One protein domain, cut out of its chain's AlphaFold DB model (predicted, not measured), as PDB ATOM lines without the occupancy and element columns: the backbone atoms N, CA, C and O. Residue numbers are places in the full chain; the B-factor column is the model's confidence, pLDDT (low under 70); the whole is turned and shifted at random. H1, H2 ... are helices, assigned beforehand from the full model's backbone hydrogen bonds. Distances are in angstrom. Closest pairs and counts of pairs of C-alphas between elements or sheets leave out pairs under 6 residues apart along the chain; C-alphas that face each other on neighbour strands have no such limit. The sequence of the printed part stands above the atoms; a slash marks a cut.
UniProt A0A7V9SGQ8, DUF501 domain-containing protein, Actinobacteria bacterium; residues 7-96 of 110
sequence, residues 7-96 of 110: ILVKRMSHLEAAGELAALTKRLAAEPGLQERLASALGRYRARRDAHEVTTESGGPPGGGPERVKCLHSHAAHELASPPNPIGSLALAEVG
ATOM      1  N   ILE A   7     135.540 144.831 136.432       96.06
ATOM      2  CA  ILE A   7     135.718 143.471 136.956       96.06
ATOM      3  C   ILE A   7     134.998 143.321 138.297       96.06
ATOM      4  O   ILE A   7     134.227 142.378 138.471       96.06
ATOM      5  N   LEU A   8     135.207 144.258 139.229       97.81
ATOM      6  CA  LEU A   8     134.528 144.219 140.524       97.81
ATOM      7  C   LEU A   8     133.018 144.406 140.368       97.81
ATOM      8  O   LEU A   8     132.270 143.698 141.027       97.81
ATOM      9  N   VAL A   9     132.555 145.274 139.462       98.00
ATOM     10  CA  VAL A   9     131.122 145.427 139.165       98.00
ATOM     11  C   VAL A   9     130.507 144.096 138.738       98.00
ATOM     12  O   VAL A   9     129.500 143.684 139.312       98.00
ATOM     13  N   LYS A  10     131.137 143.385 137.794       98.06
ATOM     14  CA  LYS A  10     130.651 142.075 137.342       98.06
ATOM     15  C   LYS A  10     130.662 141.036 138.466       98.06
ATOM     16  O   LYS A  10     129.706 140.280 138.608       98.06
ATOM     17  N   ARG A  11     131.718 141.015 139.282       98.31
ATOM     18  CA  ARG A  11     131.838 140.116 140.440       98.31
ATOM     19  C   ARG A  11     130.753 140.380 141.492       98.31
ATOM     20  O   ARG A  11     130.120 139.432 141.939       98.31
ATOM     21  N   MET A  12     130.477 141.644 141.820       98.44
ATOM     22  CA  MET A  12     129.374 142.017 142.716       98.44
ATOM     23  C   MET A  12     128.027 141.560 142.149       98.44
ATOM     24  O   MET A  12     127.246 140.949 142.869       98.44
ATOM     25  N   SER A  13     127.779 141.766 140.851       98.12
ATOM     26  CA  SER A  13     126.551 141.294 140.200       98.12
ATOM     27  C   SER A  13     126.393 139.772 140.261       98.12
ATOM     28  O   SER A  13     125.280 139.289 140.438       98.12
ATOM     29  N   HIS A  14     127.484 139.008 140.139       98.31
ATOM     30  CA  HIS A  14     127.433 137.552 140.306       98.31
ATOM     31  C   HIS A  14     127.073 137.147 141.743       98.31
ATOM     32  O   HIS A  14     126.225 136.276 141.910       98.31
ATOM     33  N   LEU A  15     127.656 137.786 142.766       98.06
ATOM     34  CA  LEU A  15     127.282 137.522 144.164       98.06
ATOM     35  C   LEU A  15     125.814 137.862 144.437       98.06
ATOM     36  O   LEU A  15     125.092 137.082 145.055       98.06
ATOM     37  N   GLU A  16     125.342 139.010 143.947       97.81
ATOM     38  CA  GLU A  16     123.939 139.404 144.095       97.81
ATOM     39  C   GLU A  16     122.995 138.388 143.439       97.81
ATOM     40  O   GLU A  16     122.011 137.982 144.059       97.81
ATOM     41  N   ALA A  17     123.321 137.926 142.227       97.69
ATOM     42  CA  ALA A  17     122.554 136.902 141.517       97.69
ATOM     43  C   ALA A  17     122.593 135.530 142.213       97.69
ATOM     44  O   ALA A  17     121.624 134.778 142.126       97.69
ATOM     45  N   ALA A  18     123.674 135.218 142.932       97.81
ATOM     46  CA  ALA A  18     123.801 134.010 143.746       97.81
ATOM     47  C   ALA A  18     123.008 134.073 145.070       97.81
ATOM     48  O   ALA A  18     122.943 133.080 145.792       97.81
ATOM     49  N   GLY A  19     122.374 135.209 145.388       97.25
ATOM     50  CA  GLY A  19     121.537 135.368 146.580       97.25
ATOM     51  C   GLY A  19     122.257 135.936 147.806       97.25
ATOM     52  O   GLY A  19     121.656 136.004 148.882       97.25
ATOM     53  N   GLU A  20     123.496 136.419 147.660       97.56
ATOM     54  CA  GLU A  20     124.302 136.920 148.786       97.56
ATOM     55  C   GLU A  20     123.653 138.089 149.536       97.56
ATOM     56  O   GLU A  20     123.819 138.231 150.746       97.56
ATOM     57  N   LEU A  21     122.835 138.907 148.867       95.75
ATOM     58  CA  LEU A  21     122.089 139.989 149.525       95.75
ATOM     59  C   LEU A  21     121.175 139.468 150.642       95.75
ATOM     60  O   LEU A  21     121.099 140.068 151.719       95.75
ATOM     61  N   ALA A  22     120.478 138.356 150.394       96.00
ATOM     62  CA  ALA A  22     119.585 137.742 151.367       96.00
ATOM     63  C   ALA A  22     120.381 137.076 152.496       96.00
ATOM     64  O   ALA A  22     120.029 137.240 153.666       96.00
ATOM     65  N   ALA A  23     121.482 136.396 152.161       97.00
ATOM     66  CA  ALA A  23     122.377 135.780 153.138       97.00
ATOM     67  C   ALA A  23     122.978 136.827 154.092       97.00
ATOM     68  O   ALA A  23     122.860 136.697 155.312       97.00
ATOM     69  N   LEU A  24     123.530 137.917 153.555       96.69
ATOM     70  CA  LEU A  24     124.109 139.009 154.339       96.69
ATOM     71  C   LEU A  24     123.057 139.779 155.143       96.69
ATOM     72  O   LEU A  24     123.329 140.185 156.269       96.69
ATOM     73  N   THR A  25     121.840 139.937 154.616       95.88
ATOM     74  CA  THR A  25     120.726 140.528 155.376       95.88
ATOM     75  C   THR A  25     120.331 139.644 156.560       95.88
ATOM     76  O   THR A  25     120.188 140.138 157.677       95.88
ATOM     77  N   LYS A  26     120.217 138.326 156.362       96.81
ATOM     78  CA  LYS A  26     119.963 137.379 157.459       96.81
ATOM     79  C   LYS A  26     121.086 137.426 158.496       96.81
ATOM     80  O   LYS A  26     120.821 137.390 159.694       96.81
ATOM     81  N   ARG A  27     122.330 137.537 158.033       96.44
ATOM     82  CA  ARG A  27     123.508 137.653 158.890       96.44
ATOM     83  C   ARG A  27     123.490 138.929 159.735       96.44
ATOM     84  O   ARG A  27     123.765 138.851 160.924       96.44
ATOM     85  N   LEU A  28     123.103 140.074 159.163       95.38
ATOM     86  CA  LEU A  28     122.920 141.325 159.915       95.38
ATOM     87  C   LEU A  28     121.924 141.165 161.064       95.38
ATOM     88  O   LEU A  28     122.210 141.608 162.168       95.38
ATOM     89  N   ALA A  29     120.795 140.498 160.817       94.44
ATOM     90  CA  ALA A  29     119.790 140.251 161.851       94.44
ATOM     91  C   ALA A  29     120.283 139.298 162.958       94.44
ATOM     92  O   ALA A  29     119.813 139.378 164.090       94.44
ATOM     93  N   ALA A  30     121.209 138.390 162.640       96.88
ATOM     94  CA  ALA A  30     121.744 137.411 163.583       96.88
ATOM     95  C   ALA A  30     122.975 137.910 164.367       96.88
ATOM     96  O   ALA A  30     123.263 137.387 165.441       96.88
ATOM     97  N   GLU A  31     123.708 138.899 163.849       97.31
ATOM     98  CA  GLU A  31     124.965 139.396 164.418       97.31
ATOM     99  C   GLU A  31     124.860 140.892 164.784       97.31
ATOM    100  O   GLU A  31     125.240 141.748 163.976       97.31
ATOM    101  N   PRO A  32     124.432 141.244 166.016       95.44
ATOM    102  CA  PRO A  32     124.260 142.640 166.435       95.44
ATOM    103  C   PRO A  32     125.512 143.502 166.232       95.44
ATOM    104  O   PRO A  32     125.436 144.618 165.723       95.44
ATOM    105  N   GLY A  33     126.699 142.952 166.509       97.50
ATOM    106  CA  GLY A  33     127.956 143.669 166.290       97.50
ATOM    107  C   GLY A  33     128.235 143.990 164.812       97.50
ATOM    108  O   GLY A  33     128.885 144.990 164.513       97.50
ATOM    109  N   LEU A  34     127.755 143.175 163.864       96.88
ATOM    110  CA  LEU A  34     127.854 143.481 162.432       96.88
ATOM    111  C   LEU A  34     126.914 144.634 162.059       96.88
ATOM    112  O   LEU A  34     127.325 145.547 161.338       96.88
ATOM    113  N   GLN A  35     125.690 144.609 162.589       96.31
ATOM    114  CA  GLN A  35     124.694 145.659 162.397       96.31
ATOM    115  C   GLN A  35     125.168 147.005 162.960       96.31
ATOM    116  O   GLN A  35     125.092 148.013 162.262       96.31
ATOM    117  N   GLU A  36     125.729 147.032 164.169       96.94
ATOM    118  CA  GLU A  36     126.284 148.243 164.788       96.94
ATOM    119  C   GLU A  36     127.429 148.839 163.963       96.94
ATOM    120  O   GLU A  36     127.457 150.046 163.694       96.94
ATOM    121  N   ARG A  37     128.356 147.996 163.484       97.38
ATOM    122  CA  ARG A  37     129.441 148.447 162.599       97.38
ATOM    123  C   ARG A  37     128.905 149.012 161.289       97.38
ATOM    124  O   ARG A  37     129.420 150.026 160.811       97.38
ATOM    125  N   LEU A  38     127.875 148.390 160.712       96.31
ATOM    126  CA  LEU A  38     127.233 148.909 159.508       96.31
ATOM    127  C   LEU A  38     126.527 150.243 159.786       96.31
ATOM    128  O   LEU A  38     126.720 151.193 159.032       96.31
ATOM    129  N   ALA A  39     125.773 150.354 160.879       95.25
ATOM    130  CA  ALA A  39     125.105 151.588 161.282       95.25
ATOM    131  C   ALA A  39     126.108 152.737 161.477       95.25
ATOM    132  O   ALA A  39     125.900 153.829 160.945       95.25
ATOM    133  N   SER A  40     127.240 152.473 162.138       96.56
ATOM    134  CA  SER A  40     128.339 153.433 162.280       96.56
ATOM    135  C   SER A  40     128.903 153.862 160.920       96.56
ATOM    136  O   SER A  40     129.052 155.058 160.661       96.56
ATOM    137  N   ALA A  41     129.157 152.914 160.009       96.12
ATOM    138  CA  ALA A  41     129.634 153.220 158.659       96.12
ATOM    139  C   ALA A  41     128.654 154.122 157.891       96.12
ATOM    140  O   ALA A  41     129.057 155.121 157.292       96.12
ATOM    141  N   LEU A  42     127.357 153.809 157.941       93.56
ATOM    142  CA  LEU A  42     126.314 154.605 157.295       93.56
ATOM    143  C   LEU A  42     126.168 155.997 157.930       93.56
ATOM    144  O   LEU A  42     125.947 156.967 157.206       93.56
ATOM    145  N   GLY A  43     126.336 156.116 159.249       93.88
ATOM    146  CA  GLY A  43     126.369 157.398 159.954       93.88
ATOM    147  C   GLY A  43     127.514 158.292 159.476       93.88
ATOM    148  O   GLY A  43     127.281 159.449 159.130       93.88
ATOM    149  N   ARG A  44     128.731 157.742 159.351       93.81
ATOM    150  CA  ARG A  44     129.888 158.481 158.811       93.81
ATOM    151  C   ARG A  44     129.677 158.908 157.358       93.81
ATOM    152  O   ARG A  44     130.006 160.037 157.006       93.81
ATOM    153  N   TYR A  45     129.089 158.044 156.527       91.25
ATOM    154  CA  TYR A  45     128.710 158.407 155.158       91.25
ATOM    155  C   TYR A  45     127.757 159.608 155.126       91.25
ATOM    156  O   TYR A  45     128.005 160.553 154.379       91.25
ATOM    157  N   ARG A  46     126.689 159.580 155.936       90.25
ATOM    158  CA  ARG A  46     125.703 160.669 156.002       90.25
ATOM    159  C   ARG A  46     126.351 161.969 156.460       90.25
ATOM    160  O   ARG A  46     126.231 162.958 155.756       90.25
ATOM    161  N   ALA A  47     127.122 161.936 157.548       91.19
ATOM    162  CA  ALA A  47     127.830 163.111 158.049       91.19
ATOM    163  C   ALA A  47     128.755 163.729 156.987       91.19
ATOM    164  O   ALA A  47     128.766 164.942 156.805       91.19
ATOM    165  N   ARG A  48     129.492 162.898 156.235       90.06
ATOM    166  CA  ARG A  48     130.349 163.377 155.143       90.06
ATOM    167  C   ARG A  48     129.544 163.995 153.998       90.06
ATOM    168  O   ARG A  48     129.957 165.016 153.463       90.06
ATOM    169  N   ARG A  49     128.433 163.372 153.595       87.69
ATOM    170  CA  ARG A  49     127.546 163.905 152.548       87.69
ATOM    171  C   ARG A  49     126.966 165.256 152.974       87.69
ATOM    172  O   ARG A  49     127.065 166.221 152.226       87.69
ATOM    173  N   ASP A  50     126.417 165.308 154.181       89.44
ATOM    174  CA  ASP A  50     125.692 166.461 154.716       89.44
ATOM    175  C   ASP A  50     126.616 167.661 154.981       89.44
ATOM    176  O   ASP A  50     126.156 168.798 154.985       89.44
ATOM    177  N   ALA A  51     127.927 167.432 155.128       89.88
ATOM    178  CA  ALA A  51     128.931 168.495 155.178       89.88
ATOM    179  C   ALA A  51     129.091 169.265 153.850       89.88
ATOM    180  O   ALA A  51     129.615 170.376 153.860       89.88
ATOM    181  N   HIS A  52     128.674 168.689 152.717       85.50
ATOM    182  CA  HIS A  52     128.663 169.378 151.424       85.50
ATOM    183  C   HIS A  52     127.313 170.041 151.154       85.50
ATOM    184  O   HIS A  52     127.264 171.219 150.812       85.50
ATOM    185  N   GLU A  53     126.227 169.286 151.310       82.06
ATOM    186  CA  GLU A  53     124.861 169.778 151.158       82.06
ATOM    187  C   GLU A  53     123.899 168.849 151.905       82.06
ATOM    188  O   GLU A  53     123.936 167.625 151.742       82.06
ATOM    189  N   VAL A  54     123.015 169.429 152.720       77.62
ATOM    190  CA  VAL A  54     121.973 168.673 153.418       77.62
ATOM    191  C   VAL A  54     120.807 168.448 152.460       77.62
ATOM    192  O   VAL A  54     119.996 169.337 152.218       77.62
ATOM    193  N   THR A  55     120.702 167.239 151.918       68.19
ATOM    194  CA  THR A  55     119.599 166.857 151.028       68.19
ATOM    195  C   THR A  55     118.395 166.372 151.842       68.19
ATOM    196  O   THR A  55     118.504 165.362 152.546       68.19
ATOM    197  N   THR A  56     117.236 167.025 151.716       67.94
ATOM    198  CA  THR A  56     115.963 166.560 152.310       67.94
ATOM    199  C   THR A  56     115.454 165.288 151.626       67.94
ATOM    200  O   THR A  56     114.989 164.362 152.291       67.94
ATOM    201  N   GLU A  57     115.658 165.185 150.311       59.00
ATOM    202  CA  GLU A  57     115.427 163.989 149.498       59.00
ATOM    203  C   GLU A  57     116.616 163.031 149.659       59.00
ATOM    204  O   GLU A  57     117.539 162.971 148.844       59.00
ATOM    205  N   SER A  58     116.659 162.318 150.780       53.97
ATOM    206  CA  SER A  58     117.739 161.374 151.053       53.97
ATOM    207  C   SER A  58     117.679 160.198 150.078       53.97
ATOM    208  O   SER A  58     117.033 159.186 150.355       53.97
ATOM    209  N   GLY A  59     118.432 160.275 148.977       55.78
ATOM    210  CA  GLY A  59     118.928 159.074 148.313       55.78
ATOM    211  C   GLY A  59     119.463 158.140 149.400       55.78
ATOM    212  O   GLY A  59     120.265 158.563 150.241       55.78
ATOM    213  N   GLY A  60     118.903 156.931 149.479       62.81
ATOM    214  CA  GLY A  60     119.133 156.026 150.604       62.81
ATOM    215  C   GLY A  60     120.627 155.781 150.860       62.81
ATOM    216  O   GLY A  60     121.451 155.973 149.961       62.81
ATOM    217  N   PRO A  61     121.011 155.354 152.078       66.62
ATOM    218  CA  PRO A  61     122.404 155.029 152.364       66.62
ATOM    219  C   PRO A  61     122.951 153.993 151.362       66.62
ATOM    220  O   PRO A  61     122.164 153.245 150.768       66.62
ATOM    221  N   PRO A  62     124.285 153.934 151.158       66.94
ATOM    222  CA  PRO A  62     124.907 153.037 150.199       66.94
ATOM    223  C   PRO A  62     124.361 151.631 150.357       66.94
ATOM    224  O   PRO A  62     124.475 151.042 151.428       66.94
ATOM    225  N   GLY A  63     123.752 151.125 149.290       67.19
ATOM    226  CA  GLY A  63     123.307 149.748 149.239       67.19
ATOM    227  C   GLY A  63     122.221 149.378 150.240       67.19
ATOM    228  O   GLY A  63     122.001 148.190 150.386       67.19
ATOM    229  N   GLY A  64     121.510 150.311 150.887       74.19
ATOM    230  CA  GLY A  64     120.403 149.981 151.794       74.19
ATOM    231  C   GLY A  64     120.406 150.735 153.121       74.19
ATOM    232  O   GLY A  64     120.894 151.852 153.216       74.19
ATOM    233  N   GLY A  65     119.778 150.137 154.134       75.25
ATOM    234  CA  GLY A  65     119.736 150.645 155.511       75.25
ATOM    235  C   GLY A  65     120.536 149.739 156.453       75.25
ATOM    236  O   GLY A  65     121.023 148.702 156.011       75.25
ATOM    237  N   PRO A  66     120.657 150.075 157.749       81.38
ATOM    238  CA  PRO A  66     121.412 149.250 158.701       81.38
ATOM    239  C   PRO A  66     120.838 147.831 158.871       81.38
ATOM    240  O   PRO A  66     121.558 146.932 159.281       81.38
ATOM    241  N   GLU A  67     119.570 147.622 158.522       84.81
ATOM    242  CA  GLU A  67     118.850 146.353 158.699       84.81
ATOM    243  C   GLU A  67     118.777 145.500 157.425       84.81
ATOM    244  O   GLU A  67     118.352 144.349 157.470       84.81
ATOM    245  N   ARG A  68     119.138 146.056 156.263       89.88
ATOM    246  CA  ARG A  68     118.972 145.361 154.982       89.88
ATOM    247  C   ARG A  68     120.021 145.771 153.969       89.88
ATOM    248  O   ARG A  68     120.137 146.952 153.635       89.88
ATOM    249  N   VAL A  69     120.649 144.761 153.373       91.81
ATOM    250  CA  VAL A  69     121.527 144.908 152.213       91.81
ATOM    251  C   VAL A  69     120.685 144.830 150.936       91.81
ATOM    252  O   VAL A  69     119.980 143.856 150.682       91.81
ATOM    253  N   LYS A  70     120.725 145.890 150.136       89.50
ATOM    254  CA  LYS A  70     120.058 146.044 148.835       89.50
ATOM    255  C   LYS A  70     121.027 145.960 147.653       89.50
ATOM    256  O   LYS A  70     120.603 145.484 146.612       89.50
ATOM    257  N   CYS A  71     122.262 146.458 147.778       95.12
ATOM    258  CA  CYS A  71     123.230 146.467 146.669       95.12
ATOM    259  C   CYS A  71     124.690 146.402 147.151       95.12
ATOM    260  O   CYS A  71     125.176 147.322 147.818       95.12
ATOM    261  N   LEU A  72     125.407 145.346 146.765       97.44
ATOM    262  CA  LEU A  72     126.811 145.107 147.097       97.44
ATOM    263  C   LEU A  72     127.754 146.077 146.387       97.44
ATOM    264  O   LEU A  72     128.746 146.482 146.991       97.44
ATOM    265  N   HIS A  73     127.440 146.539 145.170       98.00
ATOM    266  CA  HIS A  73     128.279 147.523 144.464       98.00
ATOM    267  C   HIS A  73     128.472 148.791 145.289       98.00
ATOM    268  O   HIS A  73     129.587 149.292 145.418       98.00
ATOM    269  N   SER A  74     127.389 149.291 145.886       95.75
ATOM    270  CA  SER A  74     127.433 150.494 146.719       95.75
ATOM    271  C   SER A  74     128.217 150.273 148.015       95.75
ATOM    272  O   SER A  74     128.968 151.160 148.428       95.75
ATOM    273  N   HIS A  75     128.082 149.103 148.654       97.31
ATOM    274  CA  HIS A  75     128.853 148.781 149.860       97.31
ATOM    275  C   HIS A  75     130.344 148.613 149.557       97.31
ATOM    276  O   HIS A  75     131.163 149.190 150.270       97.31
ATOM    277  N   ALA A  76     130.698 147.900 148.485       98.12
ATOM    278  CA  ALA A  76     132.079 147.736 148.041       98.12
ATOM    279  C   ALA A  76     132.714 149.084 147.666       98.12
ATOM    280  O   ALA A  76     133.818 149.388 148.106       98.12
ATOM    281  N   ALA A  77     132.000 149.942 146.928       97.56
ATOM    282  CA  ALA A  77     132.476 151.290 146.613       97.56
ATOM    283  C   ALA A  77     132.736 152.127 147.870       97.56
ATOM    284  O   ALA A  77     133.723 152.853 147.939       97.56
ATOM    285  N   HIS A  78     131.842 152.044 148.859       96.88
ATOM    286  CA  HIS A  78     132.013 152.750 150.121       96.88
ATOM    287  C   HIS A  78     133.225 152.224 150.899       96.88
ATOM    288  O   HIS A  78     134.018 153.036 151.364       96.88
ATOM    289  N   GLU A  79     133.405 150.903 150.993       97.94
ATOM    290  CA  GLU A  79     134.578 150.315 151.650       97.94
ATOM    291  C   GLU A  79     135.886 150.775 151.002       97.94
ATOM    292  O   GLU A  79     136.800 151.195 151.700       97.94
ATOM    293  N   LEU A  80     135.961 150.776 149.670       97.25
ATOM    294  CA  LEU A  80     137.169 151.199 148.957       97.25
ATOM    295  C   LEU A  80     137.454 152.699 149.093       97.25
ATOM    296  O   LEU A  80     138.611 153.106 149.118       97.25
ATOM    297  N   ALA A  81     136.412 153.531 149.147       96.44
ATOM    298  CA  ALA A  81     136.564 154.983 149.168       96.44
ATOM    299  C   ALA A  81     136.730 155.571 150.578       96.44
ATOM    300  O   ALA A  81     137.285 156.659 150.723       96.44
ATOM    301  N   SER A  82     136.159 154.929 151.598       95.88
ATOM    302  CA  SER A  82     136.072 155.470 152.957       95.88
ATOM    303  C   SER A  82     135.800 154.352 153.979       95.88
ATOM    304  O   SER A  82     134.724 154.330 154.594       95.88
ATOM    305  N   PRO A  83     136.752 153.427 154.184       96.44
ATOM    306  CA  PRO A  83     136.586 152.334 155.136       96.44
ATOM    307  C   PRO A  83     136.437 152.853 156.582       96.44
ATOM    308  O   PRO A  83     136.817 153.991 156.881       96.44
ATOM    309  N   PRO A  84     135.903 152.047 157.523       97.50
ATOM    310  CA  PRO A  84     135.365 150.693 157.330       97.50
ATOM    311  C   PRO A  84     133.851 150.637 157.029       97.50
ATOM    312  O   PRO A  84     133.038 151.233 157.737       97.50
ATOM    313  N   ASN A  85     133.450 149.830 156.052       97.62
ATOM    314  CA  ASN A  85     132.102 149.359 155.750       97.62
ATOM    315  C   ASN A  85     132.122 147.818 155.714       97.62
ATOM    316  O   ASN A  85     132.598 147.220 154.743       97.62
ATOM    317  N   PRO A  86     131.572 147.147 156.742       97.94
ATOM    318  CA  PRO A  86     131.777 145.715 156.926       97.94
ATOM    319  C   PRO A  86     131.147 144.859 155.819       97.94
ATOM    320  O   PRO A  86     131.704 143.827 155.469       97.94
ATOM    321  N   ILE A  87     130.027 145.286 155.226       98.06
ATOM    322  CA  ILE A  87     129.401 144.557 154.111       98.06
ATOM    323  C   ILE A  87     130.265 144.648 152.850       98.06
ATOM    324  O   ILE A  87     130.420 143.661 152.136       98.06
ATOM    325  N   GLY A  88     130.861 145.817 152.595       97.81
ATOM    326  CA  GLY A  88     131.773 146.000 151.468       97.81
ATOM    327  C   GLY A  88     133.030 145.151 151.623       97.81
ATOM    328  O   GLY A  88     133.423 144.477 150.679       97.81
ATOM    329  N   SER A  89     133.602 145.126 152.828       98.25
ATOM    330  CA  SER A  89     134.768 144.301 153.160       98.25
ATOM    331  C   SER A  89     134.489 142.802 152.982       98.25
ATOM    332  O   SER A  89     135.270 142.122 152.321       98.25
ATOM    333  N   LEU A  90     133.341 142.302 153.463       98.12
ATOM    334  CA  LEU A  90     132.926 140.906 153.263       98.12
ATOM    335  C   LEU A  90     132.784 140.552 151.776       98.12
ATOM    336  O   LEU A  90     133.326 139.545 151.332       98.12
ATOM    337  N   ALA A  91     132.102 141.395 150.995       97.94
ATOM    338  CA  ALA A  91     131.919 141.149 149.566       97.94
ATOM    339  C   ALA A  91     133.249 141.186 148.791       97.94
ATOM    340  O   ALA A  91     133.466 140.380 147.890       97.94
ATOM    341  N   LEU A  92     134.154 142.108 149.133       98.38
ATOM    342  CA  LEU A  92     135.479 142.204 148.513       98.38
ATOM    343  C   LEU A  92     136.376 141.015 148.873       98.38
ATOM    344  O   LEU A  92     137.117 140.546 148.012       98.38
ATOM    345  N   ALA A  93     136.297 140.527 150.114       98.19
ATOM    346  CA  ALA A  93     137.019 139.337 150.551       98.19
ATOM    347  C   ALA A  93     136.565 138.089 149.779       98.19
ATOM    348  O   ALA A  93     137.411 137.309 149.351       98.19
ATOM    349  N   GLU A  94     135.260 137.949 149.539       97.69
ATOM    350  CA  GLU A  94     134.685 136.823 148.797       97.69
ATOM    351  C   GLU A  94     135.125 136.805 147.326       97.69
ATOM    352  O   GLU A  94     135.576 135.789 146.806       97.69
ATOM    353  N   VAL A  95     135.029 137.944 146.628       97.31
ATOM    354  CA  VAL A  95     135.325 137.976 145.183       97.31
ATOM    355  C   VAL A  95     136.810 138.129 144.849       97.31
ATOM    356  O   VAL A  95     137.190 138.038 143.674       97.31
ATOM    357  N   GLY A  96     137.631 138.438 145.854       96.69
ATOM    358  CA  GLY A  96     139.048 138.742 145.719       96.69
ATOM    359  C   GLY A  96     139.347 140.013 144.914       96.69
ATOM    360  O   GLY A  96     138.503 140.594 144.220       96.69
TER     361      GLY A  96
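This is residues 7 to 96 of the 110 residues of the protein "DUF501 domain-containing protein" of Actinobacteria bacterium (UniProt A0A7V9SGQ8). Two short helices, H4 and H5, cross each other closely as a core, and H1 packs on both of them. H2 and H3 meet at one end as a V; the first part of H3 packs on H5, while its last residues stick out with the start of a long link that then folds back to H4. The printed part has 90 residues with five named helices, in the order H1, H2, H3, H4, H5, and no named strand; the class is all helix. The whole is compact, with a radius of gyration of the C-alphas of 12.8 A and spans of 36 by 30 by 22 A.

H1, residues 7 to 17, is close to but not clearly touching H2, residues 20 to 30; their closest C-alphas, those of Leu 15 and Leu 21, are 7.9 A apart. H2 and H3, residues 32 to 50, touch only at the corner, and only just, with 3 pairs of C-alphas within 8 A; the closest are Leu 28 and Gln 35, 5.3 A apart. H4, residues 72 to 81, touches H1, with the closest C-alphas, Met 12 and His 73, 5.9 A apart; they run opposite ways at a steep tilt of 37 degrees, only just past shallow. H3 and H4 are near each other, with 7 pairs of C-alphas within 10 A. H5, residues 86 to 95, is the hub, touching H1, H3 and H4. H5 and H4 are about perpendicular at 76 degrees, and their closest C-alphas, Ala 76 and Gly 88, are 3.9 A apart. H5 touches H1 at 78 degrees, about perpendicular, closest at the C-alphas of Arg 11 and Val 95, 6.3 A. Residues 34 to 41 alone of H3 touch H5, closest at the C-alphas of Leu 38 and Pro 86, 6.1 A. The helix packing is mostly crossed, that is, the touching helices do not run side by side. H1 and H3 are apart. In H1, H2, H3, H4 and H5 every O i to N i+4 pair is within hydrogen-bond range.

H1 begins at C-alpha 7, (135.718, 143.471, 136.956), and is 15.4 A long from first to last C-alpha. H2 measures 15.0 A, H3, the longest helix, 26.6 A, H4 14.0 A and H5 14.5 A. H3 ends at C-alpha 50, (125.692, 166.461, 154.716), and H5 at C-alpha 95, (135.325, 137.976, 145.183).

The two C-alphas farthest apart, those of Thr 56 and Gly 96, are 36.7 A apart. The printed part has no cut. The link from H3 to H4, residues 51 to 71, is long; the other three are tight. Residues 47 to 53, of which 47 to 50 belong to H3, stand free. Residues 64 to 65 pair with residues 68 to 69, antiparallel. The mean pLDDT of the printed part is 91.5, and residues 55 to 63 are under 70.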